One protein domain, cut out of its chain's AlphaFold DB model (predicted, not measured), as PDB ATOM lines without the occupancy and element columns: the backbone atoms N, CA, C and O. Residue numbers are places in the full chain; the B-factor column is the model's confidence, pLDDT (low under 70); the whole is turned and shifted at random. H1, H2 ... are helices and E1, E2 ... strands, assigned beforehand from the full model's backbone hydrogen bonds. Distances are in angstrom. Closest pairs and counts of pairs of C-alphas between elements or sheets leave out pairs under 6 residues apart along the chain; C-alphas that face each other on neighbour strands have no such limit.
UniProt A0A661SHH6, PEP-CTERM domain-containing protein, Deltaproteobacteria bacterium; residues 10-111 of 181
ATOM      1  N   SER A  10     -96.932 -28.133  -2.981       81.25
ATOM      2  CA  SER A  10     -97.621 -26.929  -2.509       81.25
ATOM      3  C   SER A  10     -99.121 -27.138  -2.443       81.25
ATOM      4  O   SER A  10     -99.767 -26.595  -1.557       81.25
ATOM      5  N   HIS A  11     -99.680 -27.923  -3.369       85.19
ATOM      6  CA  HIS A  11    -101.110 -28.202  -3.398       85.19
ATOM      7  C   HIS A  11    -101.479 -29.415  -4.250       85.19
ATOM      8  O   HIS A  11    -100.735 -29.822  -5.150       85.19
ATOM      9  N   TRP A  12    -102.664 -29.947  -3.967       85.50
ATOM     10  CA  TRP A  12    -103.393 -30.910  -4.788       85.50
ATOM     11  C   TRP A  12    -104.594 -30.232  -5.433       85.50
ATOM     12  O   TRP A  12    -105.247 -29.415  -4.791       85.50
ATOM     13  N   ASN A  13    -104.895 -30.605  -6.673       87.31
ATOM     14  CA  ASN A  13    -106.089 -30.173  -7.379       87.31
ATOM     15  C   ASN A  13    -106.870 -31.387  -7.898       87.31
ATOM     16  O   ASN A  13    -106.271 -32.329  -8.421       87.31
ATOM     17  N   VAL A  14    -108.198 -31.336  -7.801       88.25
ATOM     18  CA  VAL A  14    -109.120 -32.297  -8.425       88.25
ATOM     19  C   VAL A  14    -110.176 -31.523  -9.196       88.25
ATOM     20  O   VAL A  14    -110.716 -30.548  -8.691       88.25
ATOM     21  N   GLY A  15    -110.462 -31.932 -10.421       89.81
ATOM     22  CA  GLY A  15    -111.344 -31.216 -11.333       89.81
ATOM     23  C   GLY A  15    -111.938 -32.163 -12.355       89.81
ATOM     24  O   GLY A  15    -111.604 -33.346 -12.386       89.81
ATOM     25  N   PHE A  16    -112.830 -31.638 -13.182       90.75
ATOM     26  CA  PHE A  16    -113.522 -32.414 -14.201       90.75
ATOM     27  C   PHE A  16    -113.077 -31.941 -15.581       90.75
ATOM     28  O   PHE A  16    -112.787 -30.759 -15.778       90.75
ATOM     29  N   VAL A  17    -112.990 -32.867 -16.530       90.88
ATOM     30  CA  VAL A  17    -112.575 -32.588 -17.906       90.88
ATOM     31  C   VAL A  17    -113.503 -33.264 -18.905       90.88
ATOM     32  O   VAL A  17    -113.901 -34.405 -18.709       90.88
ATOM     33  N   ASP A  18    -113.806 -32.579 -20.000       91.31
ATOM     34  CA  ASP A  18    -114.595 -33.087 -21.123       91.31
ATOM     35  C   ASP A  18    -113.808 -32.893 -22.419       91.31
ATOM     36  O   ASP A  18    -113.449 -31.768 -22.792       91.31
ATOM     37  N   ALA A  19    -113.464 -34.005 -23.070       88.00
ATOM     38  CA  ALA A  19    -112.591 -34.028 -24.244       88.00
ATOM     39  C   ALA A  19    -111.284 -33.220 -24.047       88.00
ATOM     40  O   ALA A  19    -110.766 -32.599 -24.976       88.00
ATOM     41  N   GLY A  20    -110.758 -33.209 -22.815       85.38
ATOM     42  CA  GLY A  20    -109.555 -32.466 -22.421       85.38
ATOM     43  C   GLY A  20    -109.775 -30.990 -22.063       85.38
ATOM     44  O   GLY A  20    -108.812 -30.308 -21.720       85.38
ATOM     45  N   ASN A  21    -111.009 -30.486 -22.112       88.69
ATOM     46  CA  ASN A  21    -111.358 -29.136 -21.670       88.69
ATOM     47  C   ASN A  21    -111.796 -29.163 -20.206       88.69
ATOM     48  O   ASN A  21    -112.576 -30.027 -19.820       88.69
ATOM     49  N   ALA A  22    -111.332 -28.210 -19.397       88.75
ATOM     50  CA  ALA A  22    -111.738 -28.114 -17.997       88.75
ATOM     51  C   ALA A  22    -113.235 -27.778 -17.867       88.75
ATOM     52  O   ALA A  22    -113.739 -26.875 -18.537       88.75
ATOM     53  N   VAL A  23    -113.920 -28.478 -16.965       91.06
ATOM     54  CA  VAL A  23    -115.331 -28.283 -16.624       91.06
ATOM     55  C   VAL A  23    -115.422 -27.631 -15.247       91.06
ATOM     56  O   VAL A  23    -114.844 -28.111 -14.272       91.06
ATOM     57  N   ASN A  24    -116.147 -26.514 -15.162       91.19
ATOM     58  CA  ASN A  24    -116.303 -25.783 -13.909       91.19
ATOM     59  C   ASN A  24    -117.373 -26.420 -13.016       91.19
ATOM     60  O   ASN A  24    -118.564 -26.213 -13.231       91.19
ATOM     61  N   ILE A  25    -116.926 -27.141 -11.991       90.00
ATOM     62  CA  ILE A  25    -117.798 -27.767 -10.990       90.00
ATOM     63  C   ILE A  25    -118.003 -26.926  -9.725       90.00
ATOM     64  O   ILE A  25    -118.841 -27.270  -8.899       90.00
ATOM     65  N   THR A  26    -117.264 -25.824  -9.550       89.31
ATOM     66  CA  THR A  26    -117.274 -25.035  -8.306       89.31
ATOM     67  C   THR A  26    -118.668 -24.560  -7.868       89.31
ATOM     68  O   THR A  26    -118.931 -24.616  -6.668       89.31
ATOM     69  N   PRO A  27    -119.580 -24.126  -8.767       91.62
ATOM     70  CA  PRO A  27    -120.927 -23.703  -8.373       91.62
ATOM     71  C   PRO A  27    -121.780 -24.803  -7.732       91.62
ATOM     72  O   PRO A  27    -122.734 -24.487  -7.031       91.62
ATOM     73  N   TYR A  28    -121.436 -26.067  -7.974       91.31
ATOM     74  CA  TYR A  28    -122.202 -27.234  -7.541       91.31
ATOM     75  C   TYR A  28    -121.574 -27.915  -6.322       91.31
ATOM     76  O   TYR A  28    -122.041 -28.959  -5.888       91.31
ATOM     77  N   LEU A  29    -120.493 -27.371  -5.762       89.56
ATOM     78  CA  LEU A  29    -119.873 -27.938  -4.569       89.56
ATOM     79  C   LEU A  29    -120.720 -27.641  -3.330       89.56
ATOM     80  O   LEU A  29    -121.037 -26.488  -3.041       89.56
ATOM     81  N   THR A  30    -121.042 -28.684  -2.571       89.12
ATOM     82  CA  THR A  30    -121.898 -28.605  -1.376       89.12
ATOM     83  C   THR A  30    -121.122 -28.740  -0.067       89.12
ATOM     84  O   THR A  30    -121.638 -28.389   0.992       89.12
ATOM     85  N   GLY A  31    -119.868 -29.200  -0.117       85.62
ATOM     86  CA  GLY A  31    -119.021 -29.385   1.062       85.62
ATOM     87  C   GLY A  31    -117.627 -29.921   0.733       85.62
ATOM     88  O   GLY A  31    -117.322 -30.218  -0.423       85.62
ATOM     89  N   GLY A  32    -116.769 -30.033   1.754       81.62
ATOM     90  CA  GLY A  32    -115.409 -30.560   1.617       81.62
ATOM     91  C   GLY A  32    -114.372 -29.931   2.547       81.62
ATOM     92  O   GLY A  32    -114.630 -28.948   3.243       81.62
ATOM     93  N   THR A  33    -113.166 -30.504   2.532       73.88
ATOM     94  CA  THR A  33    -111.992 -30.028   3.293       73.88
ATOM     95  C   THR A  33    -111.116 -29.042   2.515       73.88
ATOM     96  O   THR A  33    -110.113 -28.557   3.041       73.88
ATOM     97  N   GLY A  34    -111.455 -28.777   1.252       67.94
ATOM     98  CA  GLY A  34    -110.652 -27.974   0.332       67.94
ATOM     99  C   GLY A  34    -110.959 -26.485   0.366       67.94
ATOM    100  O   GLY A  34    -112.038 -26.049   0.765       67.94
ATOM    101  N   GLY A  35    -109.993 -25.699  -0.110       69.31
ATOM    102  CA  GLY A  35    -110.244 -24.334  -0.542       69.31
ATOM    103  C   GLY A  35    -110.924 -24.374  -1.907       69.31
ATOM    104  O   GLY A  35    -110.367 -24.890  -2.877       69.31
ATOM    105  N   TYR A  36    -112.145 -23.853  -1.988       66.12
ATOM    106  CA  TYR A  36    -112.845 -23.708  -3.259       66.12
ATOM    107  C   TYR A  36    -112.212 -22.546  -4.028       66.12
ATOM    108  O   TYR A  36    -112.459 -21.384  -3.710       66.12
ATOM    109  N   ASP A  37    -111.361 -22.854  -5.002       65.56
ATOM    110  CA  ASP A  37    -110.771 -21.856  -5.892       65.56
ATOM    111  C   ASP A  37    -111.268 -22.109  -7.316       65.56
ATOM    112  O   ASP A  37    -111.207 -23.226  -7.822       65.56
ATOM    113  N   THR A  38    -111.801 -21.080  -7.966       63.16
ATOM    114  CA  THR A  38    -112.419 -21.222  -9.287       63.16
ATOM    115  C   THR A  38    -111.389 -21.392 -10.396       63.16
ATOM    116  O   THR A  38    -111.748 -21.860 -11.474       63.16
ATOM    117  N   THR A  39    -110.115 -21.031 -10.191       76.50
ATOM    118  CA  THR A  39    -109.043 -21.275 -11.169       76.50
ATOM    119  C   THR A  39    -107.656 -21.173 -10.524       76.50
ATOM    120  O   THR A  39    -107.259 -20.098 -10.076       76.50
ATOM    121  N   ASP A  40    -106.843 -22.233 -10.584       72.12
ATOM    122  CA  ASP A  40    -105.410 -22.138 -10.271       72.12
ATOM    123  C   ASP A  40    -104.731 -21.270 -11.339       72.12
ATOM    124  O   ASP A  40    -104.430 -21.722 -12.445       72.12
ATOM    125  N   GLY A  41    -104.459 -20.006 -11.010       72.88
ATOM    126  CA  GLY A  41    -103.878 -19.033 -11.941       72.88
ATOM    127  C   GLY A  41    -102.516 -19.430 -12.529       72.88
ATOM    128  O   GLY A  41    -102.055 -18.809 -13.488       72.88
ATOM    129  N   SER A  42    -101.850 -20.456 -11.987       67.81
ATOM    130  CA  SER A  42    -100.574 -20.954 -12.502       67.81
ATOM    131  C   SER A  42    -100.709 -22.073 -13.539       67.81
ATOM    132  O   SER A  42     -99.785 -22.254 -14.337       67.81
ATOM    133  N   THR A  43    -101.822 -22.811 -13.534       67.94
ATOM    134  CA  THR A  43    -102.076 -23.968 -14.414       67.94
ATOM    135  C   THR A  43    -103.305 -23.790 -15.302       67.94
ATOM    136  O   THR A  43    -103.423 -24.491 -16.301       67.94
ATOM    137  N   GLY A  44    -104.200 -22.856 -14.969       77.19
ATOM    138  CA  GLY A  44    -105.526 -22.747 -15.577       77.19
ATOM    139  C   GLY A  44    -106.476 -23.869 -15.150       77.19
ATOM    140  O   GLY A  44    -107.532 -24.020 -15.753       77.19
ATOM    141  N   PHE A  45    -106.097 -24.668 -14.146       80.94
ATOM    142  CA  PHE A  45    -106.902 -25.775 -13.649       80.94
ATOM    143  C   PHE A  45    -108.138 -25.249 -12.919       80.94
ATOM    144  O   PHE A  45    -108.025 -24.345 -12.090       80.94
ATOM    145  N   VAL A  46    -109.299 -25.837 -13.200       85.62
ATOM    146  CA  VAL A  46    -110.577 -25.484 -12.574       85.62
ATOM    147  C   VAL A  46    -111.055 -26.675 -11.752       85.62
ATOM    148  O   VAL A  46    -111.205 -27.772 -12.289       85.62
ATOM    149  N   GLY A  47    -111.274 -26.476 -10.453       88.25
ATOM    150  CA  GLY A  47    -111.703 -27.552  -9.567       88.25
ATOM    151  C   GLY A  47    -111.515 -27.234  -8.087       88.25
ATOM    152  O   GLY A  47    -111.532 -26.081  -7.674       88.25
ATOM    153  N   VAL A  48    -111.350 -28.270  -7.275       88.94
ATOM    154  CA  VAL A  48    -111.094 -28.166  -5.838       88.94
ATOM    155  C   VAL A  48    -109.592 -28.169  -5.590       88.94
ATOM    156  O   VAL A  48    -108.879 -28.998  -6.162       88.94
ATOM    157  N   LYS A  49    -109.118 -27.260  -4.734       89.06
ATOM    158  CA  LYS A  49    -107.703 -27.105  -4.393       89.06
ATOM    159  C   LYS A  49    -107.472 -27.319  -2.900       89.06
ATOM    160  O   LYS A  49    -108.146 -26.734  -2.054       89.06
ATOM    161  N   TRP A  50    -106.458 -28.109  -2.567       88.44
ATOM    162  CA  TRP A  50    -105.983 -28.288  -1.197       88.44
ATOM    163  C   TRP A  50    -104.538 -27.834  -1.104       88.44
ATOM    164  O   TRP A  50    -103.643 -28.483  -1.646       88.44
ATOM    165  N   ASP A  51    -104.313 -26.720  -0.412       87.19
ATOM    166  CA  ASP A  51    -102.967 -26.278  -0.071       87.19
ATOM    167  C   ASP A  51    -102.368 -27.213   0.984       87.19
ATOM    168  O   ASP A  51    -102.991 -27.522   2.001       87.19
ATOM    169  N   VAL A  52    -101.141 -27.662   0.736       84.69
ATOM    170  CA  VAL A  52    -100.377 -28.514   1.647       84.69
ATOM    171  C   VAL A  52     -99.088 -27.806   2.047       84.69
ATOM    172  O   VAL A  52     -98.535 -27.003   1.295       84.69
ATOM    173  N   ASN A  53     -98.614 -28.060   3.264       82.75
ATOM    174  CA  ASN A  53     -97.370 -27.475   3.758       82.75
ATOM    175  C   ASN A  53     -96.170 -28.404   3.492       82.75
ATOM    176  O   ASN A  53     -96.326 -29.548   3.070       82.75
ATOM    177  N   GLU A  54     -94.958 -27.917   3.766       78.81
ATOM    178  CA  GLU A  54     -93.720 -28.692   3.571       78.81
ATOM    179  C   GLU A  54     -93.619 -29.935   4.475       78.81
ATOM    180  O   GLU A  54     -92.802 -30.817   4.213       78.81
ATOM    181  N   GLU A  55     -94.444 -30.017   5.522       79.44
ATOM    182  CA  GLU A  55     -94.514 -31.144   6.457       79.44
ATOM    183  C   GLU A  55     -95.575 -32.182   6.050       79.44
ATOM    184  O   GLU A  55     -95.689 -33.233   6.686       79.44
ATOM    185  N   PHE A  56     -96.355 -31.916   4.995       77.31
ATOM    186  CA  PHE A  56     -97.407 -32.812   4.538       77.31
ATOM    187  C   PHE A  56     -96.804 -34.119   4.021       77.31
ATOM    188  O   PHE A  56     -96.078 -34.152   3.026       77.31
ATOM    189  N   THR A  57     -97.129 -35.212   4.706       74.69
ATOM    190  CA  THR A  57     -96.683 -36.569   4.354       74.69
ATOM    191  C   THR A  57     -97.818 -37.415   3.790       74.69
ATOM    192  O   THR A  57     -97.587 -38.239   2.909       74.69
ATOM    193  N   SER A  58     -99.038 -37.208   4.288       79.00
ATOM    194  CA  SER A  58    -100.273 -37.862   3.854       79.00
ATOM    195  C   SER A  58    -101.480 -37.099   4.406       79.00
ATOM    196  O   SER A  58    -101.342 -36.321   5.354       79.00
ATOM    197  N   GLY A  59    -102.651 -37.324   3.819       75.06
ATOM    198  CA  GLY A  59    -103.914 -36.766   4.279       75.06
ATOM    199  C   GLY A  59    -105.054 -37.153   3.347       75.06
ATOM    200  O   GLY A  59    -104.816 -37.497   2.189       75.06
ATOM    201  N   ASP A  60    -106.273 -37.077   3.871       79.69
ATOM    202  CA  ASP A  60    -107.488 -37.359   3.117       79.69
ATOM    203  C   ASP A  60    -108.085 -36.065   2.560       79.69
ATOM    204  O   ASP A  60    -108.252 -35.063   3.265       79.69
ATOM    205  N   PHE A  61    -108.426 -36.103   1.277       80.88
ATOM    206  CA  PHE A  61    -109.063 -35.006   0.563       80.88
ATOM    207  C   PHE A  61    -110.478 -35.428   0.192       80.88
ATOM    208  O   PHE A  61    -110.671 -36.475  -0.417       80.88
ATOM    209  N   ASN A  62    -111.466 -34.619   0.569       84.38
ATOM    210  CA  ASN A  62    -112.861 -34.880   0.241       84.38
ATOM    211  C   ASN A  62    -113.569 -33.594  -0.184       84.38
ATOM    212  O   ASN A  62    -113.229 -32.491   0.259       84.38
ATOM    213  N   PHE A  63    -114.545 -33.770  -1.062       86.50
ATOM    214  CA  PHE A  63    -115.503 -32.759  -1.471       86.50
ATOM    215  C   PHE A  63    -116.831 -33.444  -1.793       86.50
ATOM    216  O   PHE A  63    -116.863 -34.638  -2.091       86.50
ATOM    217  N   SER A  64    -117.910 -32.678  -1.737       88.81
ATOM    218  CA  SER A  64    -119.255 -33.111  -2.102       88.81
ATOM    219  C   SER A  64    -119.765 -32.240  -3.245       88.81
ATOM    220  O   SER A  64    -119.503 -31.034  -3.274       88.81
ATOM    221  N   LEU A  65    -120.465 -32.863  -4.191       89.69
ATOM    222  CA  LEU A  65    -121.019 -32.239  -5.391       89.69
ATOM    223  C   LEU A  65    -122.537 -32.454  -5.391       89.69
ATOM    224  O   LEU A  65    -122.986 -33.582  -5.215       89.69
ATOM    225  N   ASP A  66    -123.310 -31.393  -5.612       92.69
ATOM    226  CA  ASP A  66    -124.715 -31.482  -6.012       92.69
ATOM    227  C   ASP A  66    -124.764 -32.002  -7.452       92.69
ATOM    228  O   ASP A  66    -124.619 -31.251  -8.422       92.69
ATOM    229  N   TYR A  67    -124.861 -33.324  -7.577       88.81
ATOM    230  CA  TYR A  67    -124.813 -33.988  -8.869       88.81
ATOM    231  C   TYR A  67    -126.015 -33.633  -9.741       88.81
ATOM    232  O   TYR A  67    -125.832 -33.386 -10.929       88.81
ATOM    233  N   ASP A  68    -127.212 -33.557  -9.163       89.94
ATOM    234  CA  ASP A  68    -128.435 -33.290  -9.918       89.94
ATOM    235  C   ASP A  68    -128.422 -31.876 -10.501       89.94
ATOM    236  O   ASP A  68    -128.713 -31.689 -11.685       89.94
ATOM    237  N   ALA A  69    -128.013 -30.878  -9.707       92.88
ATOM    238  CA  ALA A  69    -127.857 -29.512 -10.197       92.88
ATOM    239  C   ALA A  69    -126.773 -29.417 -11.282       92.88
ATOM    240  O   ALA A  69    -126.970 -28.753 -12.301       92.88
ATOM    241  N   PHE A  70    -125.645 -30.111 -11.098       92.88
ATOM    242  CA  PHE A  70    -124.577 -30.154 -12.096       92.88
ATOM    243  C   PHE A  70    -125.033 -30.817 -13.403       92.88
ATOM    244  O   PHE A  70    -124.822 -30.262 -14.481       92.88
ATOM    245  N   ALA A  71    -125.678 -31.981 -13.322       90.38
ATOM    246  CA  ALA A  71    -126.155 -32.743 -14.471       90.38
ATOM    247  C   ALA A  71    -127.254 -32.002 -15.248       90.38
ATOM    248  O   ALA A  71    -127.321 -32.126 -16.469       90.38
ATOM    249  N   ALA A  72    -128.089 -31.213 -14.562       92.81
ATOM    250  CA  ALA A  72    -129.116 -30.391 -15.198       92.81
ATOM    251  C   ALA A  72    -128.531 -29.230 -16.024       92.81
ATOM    252  O   ALA A  72    -129.069 -28.899 -17.083       92.81
ATOM    253  N   ASP A  73    -127.438 -28.623 -15.559       95.38
ATOM    254  CA  ASP A  73    -126.797 -27.481 -16.222       95.38
ATOM    255  C   ASP A  73    -125.736 -27.896 -17.255       95.38
ATOM    256  O   ASP A  73    -125.450 -27.157 -18.207       95.38
ATOM    257  N   TYR A  74    -125.117 -29.062 -17.076       93.69
ATOM    258  CA  TYR A  74    -124.059 -29.542 -17.951       93.69
ATOM    259  C   TYR A  74    -124.624 -29.988 -19.306       93.69
ATOM    260  O   TYR A  74    -125.414 -30.918 -19.418       93.69
ATOM    261  N   THR A  75    -124.187 -29.315 -20.372       95.00
ATOM    262  CA  THR A  75    -124.683 -29.547 -21.744       95.00
ATOM    263  C   THR A  75    -123.892 -30.600 -22.522       95.00
ATOM    264  O   THR A  75    -124.268 -30.942 -23.645       95.00
ATOM    265  N   GLY A  76    -122.786 -31.088 -21.955       91.06
ATOM    266  CA  GLY A  76    -121.979 -32.153 -22.539       91.06
ATOM    267  C   GLY A  76    -122.563 -33.538 -22.267       91.06
ATOM    268  O   GLY A  76    -123.588 -33.702 -21.607       91.06
ATOM    269  N   ASN A  77    -121.896 -34.562 -22.785       89.88
ATOM    270  CA  ASN A  77    -122.275 -35.939 -22.511       89.88
ATOM    271  C   ASN A  77    -121.594 -36.403 -21.218       89.88
ATOM    272  O   ASN A  77    -120.373 -36.532 -21.170       89.88
ATOM    273  N   LEU A  78    -122.376 -36.685 -20.173       87.38
ATOM    274  CA  LEU A  78    -121.854 -37.125 -18.872       87.38
ATOM    275  C   LEU A  78    -120.995 -38.399 -18.961       87.38
ATOM    276  O   LEU A  78    -120.137 -38.603 -18.105       87.38
ATOM    277  N   SER A  79    -121.170 -39.238 -19.993       85.44
ATOM    278  CA  SER A  79    -120.310 -40.415 -20.197       85.44
ATOM    279  C   SER A  79    -118.884 -40.070 -20.620       85.44
ATOM    280  O   SER A  79    -117.988 -40.895 -20.456       85.44
ATOM    281  N   ASP A  80    -118.691 -38.882 -21.189       86.88
ATOM    282  CA  ASP A  80    -117.408 -38.401 -21.711       86.88
ATOM    283  C   ASP A  80    -116.666 -37.545 -20.670       86.88
ATOM    284  O   ASP A  80    -115.512 -37.157 -20.865       86.88
ATOM    285  N   LEU A  81    -117.325 -37.290 -19.537       89.25
ATOM    286  CA  LEU A  81    -116.795 -36.538 -18.421       89.25
ATOM    287  C   LEU A  81    -115.780 -37.387 -17.638       89.25
ATOM    288  O   LEU A  81    -116.097 -38.449 -17.094       89.25
ATOM    289  N   GLY A  82    -114.544 -36.904 -17.582       89.50
ATOM    290  CA  GLY A  82    -113.446 -37.494 -16.825       89.50
ATOM    291  C   GLY A  82    -113.087 -36.678 -15.586       89.50
ATOM    292  O   GLY A  82    -113.419 -35.496 -15.479       89.50
ATOM    293  N   ILE A  83    -112.352 -37.301 -14.667       87.94
ATOM    294  CA  ILE A  83    -111.756 -36.625 -13.510       87.94
ATOM    295  C   ILE A  83    -110.273 -36.369 -13.796       87.94
ATOM    296  O   ILE A  83    -109.535 -37.236 -14.250       87.94
ATOM    297  N   GLN A  84    -109.800 -35.165 -13.507       86.12
ATOM    298  CA  GLN A  84    -108.384 -34.830 -13.569       86.12
ATOM    299  C   GLN A  84    -107.855 -34.598 -12.157       86.12
ATOM    300  O   GLN A  84    -108.437 -33.833 -11.389       86.12
ATOM    301  N   VAL A  85    -106.727 -35.232 -11.825       85.62
ATOM    302  CA  VAL A  85    -106.042 -35.046 -10.541       85.62
ATOM    303  C   VAL A  85    -104.630 -34.532 -10.793       85.62
ATOM    304  O   VAL A  85    -103.849 -35.104 -11.556       85.62
ATOM    305  N   GLN A  86    -104.267 -33.436 -10.138       83.56
ATOM    306  CA  GLN A  86    -102.955 -32.825 -10.292       83.56
ATOM    307  C   GLN A  86    -102.290 -32.617  -8.934       83.56
ATOM    308  O   GLN A  86    -102.860 -32.004  -8.037       83.56
ATOM    309  N   ALA A  87    -101.045 -33.075  -8.812       83.12
ATOM    310  CA  ALA A  87    -100.178 -32.747  -7.689       83.12
ATOM    311  C   ALA A  87     -99.159 -31.699  -8.139       83.12
ATOM    312  O   ALA A  87     -98.407 -31.910  -9.102       83.12
ATOM    313  N   LYS A  88     -99.103 -30.560  -7.444       77.81
ATOM    314  CA  LYS A  88     -98.166 -29.486  -7.772       77.81
ATOM    315  C   LYS A  88     -97.075 -29.354  -6.724       77.81
ATOM    316  O   LYS A  88     -97.348 -29.242  -5.534       77.81
ATOM    317  N   ALA A  89     -95.826 -29.288  -7.184       75.44
ATOM    318  CA  ALA A  89     -94.712 -28.830  -6.365       75.44
ATOM    319  C   ALA A  89     -94.596 -27.298  -6.390       75.44
ATOM    320  O   ALA A  89     -94.799 -26.676  -7.434       75.44
ATOM    321  N   GLY A  90     -94.169 -26.690  -5.279       64.06
ATOM    322  CA  GLY A  90     -94.130 -25.233  -5.063       64.06
ATOM    323  C   GLY A  90     -93.234 -24.403  -5.998       64.06
ATOM    324  O   GLY A  90     -93.078 -23.201  -5.799       64.06
ATOM    325  N   LYS A  91     -92.638 -25.000  -7.039       61.91
ATOM    326  CA  LYS A  91     -91.960 -24.290  -8.132       61.91
ATOM    327  C   LYS A  91     -92.641 -24.613  -9.462       61.91
ATOM    328  O   LYS A  91     -92.768 -25.781  -9.823       61.91
ATOM    329  N   ARG A  92     -93.016 -23.567 -10.209       53.25
ATOM    330  CA  ARG A  92     -93.601 -23.647 -11.561       53.25
ATOM    331  C   ARG A  92     -92.778 -24.574 -12.470       53.25
ATOM    332  O   ARG A  92     -91.552 -24.465 -12.483       53.25
ATOM    333  N   GLY A  93     -93.439 -25.467 -13.213       58.09
ATOM    334  CA  GLY A  93     -92.783 -26.445 -14.097       58.09
ATOM    335  C   GLY A  93     -92.338 -27.747 -13.418       58.09
ATOM    336  O   GLY A  93     -91.673 -28.570 -14.041       58.09
ATOM    337  N   ASN A  94     -92.694 -27.952 -12.145       58.72
ATOM    338  CA  ASN A  94     -92.597 -29.242 -11.457       58.72
ATOM    339  C   ASN A  94     -93.993 -29.809 -11.145       58.72
ATOM    340  O   ASN A  94     -94.211 -30.351 -10.062       58.72
ATOM    341  N   GLU A  95     -94.945 -29.660 -12.065       63.00
ATOM    342  CA  GLU A  95     -96.240 -30.328 -11.938       63.00
ATOM    343  C   GLU A  95     -96.099 -31.822 -12.268       63.00
ATOM    344  O   GLU A  95     -95.446 -32.199 -13.244       63.00
ATOM    345  N   ALA A  96     -96.706 -32.679 -11.448       63.62
ATOM    346  CA  ALA A  96     -97.021 -34.046 -11.831       63.62
ATOM    347  C   ALA A  96     -98.528 -34.089 -12.080       63.62
ATOM    348  O   ALA A  96     -99.328 -34.103 -11.143       63.62
ATOM    349  N   THR A  97     -98.914 -34.056 -13.351       61.25
ATOM    350  CA  THR A  97    -100.305 -34.272 -13.744       61.25
ATOM    351  C   THR A  97    -100.513 -35.766 -13.934       61.25
ATOM    352  O   THR A  97     -99.745 -36.413 -14.650       61.25
ATOM    353  N   VAL A  98    -101.527 -36.312 -13.273       63.28
ATOM    354  CA  VAL A  98    -102.010 -37.662 -13.540       63.28
ATOM    355  C   VAL A  98    -103.434 -37.510 -14.045       63.28
ATOM    356  O   VAL A  98    -104.363 -37.286 -13.274       63.28
ATOM    357  N   ASP A  99    -103.597 -37.610 -15.357       58.19
ATOM    358  CA  ASP A  99    -104.924 -37.626 -15.956       58.19
ATOM    359  C   ASP A  99    -105.548 -38.998 -15.675       58.19
ATOM    360  O   ASP A  99    -105.190 -39.999 -16.297       58.19
ATOM    361  N   LEU A 100    -106.446 -39.053 -14.693       61.31
ATOM    362  CA  LEU A 100    -107.283 -40.220 -14.434       61.31
ATOM    363  C   LEU A 100    -108.540 -40.109 -15.298       61.31
ATOM    364  O   LEU A 100    -109.644 -39.911 -14.805       61.31
ATOM    365  N   VAL A 101    -108.361 -40.213 -16.615       55.75
ATOM    366  CA  VAL A 101    -109.487 -40.231 -17.558       55.75
ATOM    367  C   VAL A 101    -110.119 -41.617 -17.537       55.75
ATOM    368  O   VAL A 101    -109.957 -42.418 -18.453       55.75
ATOM    369  N   GLU A 102    -110.813 -41.912 -16.453       58.66
ATOM    370  CA  GLU A 102    -111.834 -42.947 -16.450       58.66
ATOM    371  C   GLU A 102    -113.182 -42.246 -16.644       58.66
ATOM    372  O   GLU A 102    -113.339 -41.115 -16.171       58.66
ATOM    373  N   PRO A 103    -114.135 -42.840 -17.388       56.38
ATOM    374  CA  PRO A 103    -115.481 -42.294 -17.487       56.38
ATOM    375  C   PRO A 103    -116.061 -42.276 -16.074       56.38
ATOM    376  O   PRO A 103    -116.498 -43.307 -15.564       56.38
ATOM    377  N   ALA A 104    -116.018 -41.105 -15.435       53.44
ATOM    378  CA  ALA A 104    -116.197 -40.951 -13.994       53.44
ATOM    379  C   ALA A 104    -117.564 -41.457 -13.516       53.44
ATOM    380  O   ALA A 104    -117.743 -41.767 -12.346       53.44
ATOM    381  N   PHE A 105    -118.516 -41.570 -14.440       54.81
ATOM    382  CA  PHE A 105    -119.909 -41.871 -14.155       54.81
ATOM    383  C   PHE A 105    -120.377 -43.256 -14.580       54.81
ATOM    384  O   PHE A 105    -121.494 -43.627 -14.232       54.81
ATOM    385  N   LYS A 106    -119.571 -44.046 -15.305       47.69
ATOM    386  CA  LYS A 106    -120.080 -45.327 -15.817       47.69
ATOM    387  C   LYS A 106    -120.368 -46.337 -14.700       47.69
ATOM    388  O   LYS A 106    -121.338 -47.069 -14.808       47.69
ATOM    389  N   GLU A 107    -119.576 -46.342 -13.630       48.09
ATOM    390  CA  GLU A 107    -119.763 -47.284 -12.515       48.09
ATOM    391  C   GLU A 107    -120.634 -46.705 -11.387       48.09
ATOM    392  O   GLU A 107    -121.432 -47.430 -10.808       48.09
ATOM    393  N   ILE A 108    -120.581 -45.387 -11.155       47.53
ATOM    394  CA  ILE A 108    -121.420 -44.682 -10.165       47.53
ATOM    395  C   ILE A 108    -122.918 -44.788 -10.508       47.53
ATOM    396  O   ILE A 108    -123.747 -44.943  -9.612       47.53
ATOM    397  N   ILE A 109    -123.268 -44.743 -11.800       43.97
ATOM    398  CA  ILE A 109    -124.655 -44.883 -12.270       43.97
ATOM    399  C   ILE A 109    -125.093 -46.360 -12.280       43.97
ATOM    400  O   ILE A 109    -126.231 -46.650 -11.919       43.97
ATOM    401  N   ASP A 110    -124.206 -47.303 -12.620       41.75
ATOM    402  CA  ASP A 110    -124.533 -48.742 -12.630       41.75
ATOM    403  C   ASP A 110    -124.630 -49.350 -11.213       41.75
ATOM    404  O   ASP A 110    -125.370 -50.315 -11.013       41.75
ATOM    405  N   SER A 111    -123.945 -48.790 -10.204       44.19
ATOM    406  CA  SER A 111    -124.119 -49.196  -8.797       44.19
ATOM    407  C   SER A 111    -125.393 -48.637  -8.153       44.19
ATOM    408  O   SER A 111    -125.851 -49.170  -7.145       44.19
TER     409      SER A 111
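AT A GLANCE: This is residues 10 to 111 of the 181 residues of the protein "PEP-CTERM domain-containing protein" of Deltaproteobacteria bacterium (UniProt A0A661SHH6). The main body is one strongly twisted sheet of six strands with the long strand E1 in its middle, E7 and then E8 on one side of it, and E2 and E5, with E4 beyond E5, on the other. The small strand pair E3 and E6 lies off this sheet, the loop around Glu 55 makes one end of the long axis, and the short helices H1 and H2 are at the other end, apart from each other. The printed part has 102 residues with eight named strands and two named helices, H1 following E6 along the chain and H2 following E8; the six-stranded sheet is branched, its neighbour pairs are antiparallel, and the class is mostly strand. It is compact, with a radius of gyration of the C-alphas of 13.9 A, and spans 39 by 26 by 24 A, only just elongated.

IN THESE COORDINATES: Find C-alpha 10 at (-97.621, -26.929, -2.509); from there E1, residues 10 to 18, runs 25.9 A. Next come E2, residues 21 to 23, E3, residues 29 to 32, E4, residues 35 to 40, 11.1 A, and E5, residues 45 to 51, 14.1 A. Go on to E6, residues 63 to 65, and H1, residues 67 to 73, 10.0 A. E7, residues 81 to 89, starts at C-alpha 81 at (-116.795, -36.538, -18.421) and runs 26.3 A; E8, residues 95 to 103, runs 23.3 A. H2, residues 106 to 110, ends at C-alpha 110 at (-124.533, -48.742, -12.630).

HOW THE PARTS SIT: Start at E1, whose pairing is staggered: E5 pairs with its residues 11 to 14, E2 with 16 to 18, and E7 with 11 to 18. Look for N 14 and O 48, 2.9 A, towards E5, N 18 and O 21, 2.8 A, in the hairpin with E2, and N 13 and O 86, 2.8 A, towards E7. Edge strand E4 forms a hairpin with E5, with N 40 and O 45 at 2.9 A; E7 forms one with edge strand E8, with N 96 and O 87 at 3.0 A. Off this sheet, E3 and E6 are antiparallel at 162 degrees, with N 30 and O 64 at 2.9 A. H1 and H2 are not on the branched sheet. In H1 every O i to N i+4 pair is within hydrogen-bond range; in H2 0 of 1 is, and 1 of 2 O i to N i+3 pairs.

THE WHOLE: The two C-alphas farthest apart, those of Glu 55 and Thr 75, are 41.3 A apart. The printed part has no cut, and the link from E5 to E6, 11 residues, is long. The mean pLDDT of the printed part is 78.1; look for values under 70 at residues 34 to 38, 42 to 43 and 90 to 111.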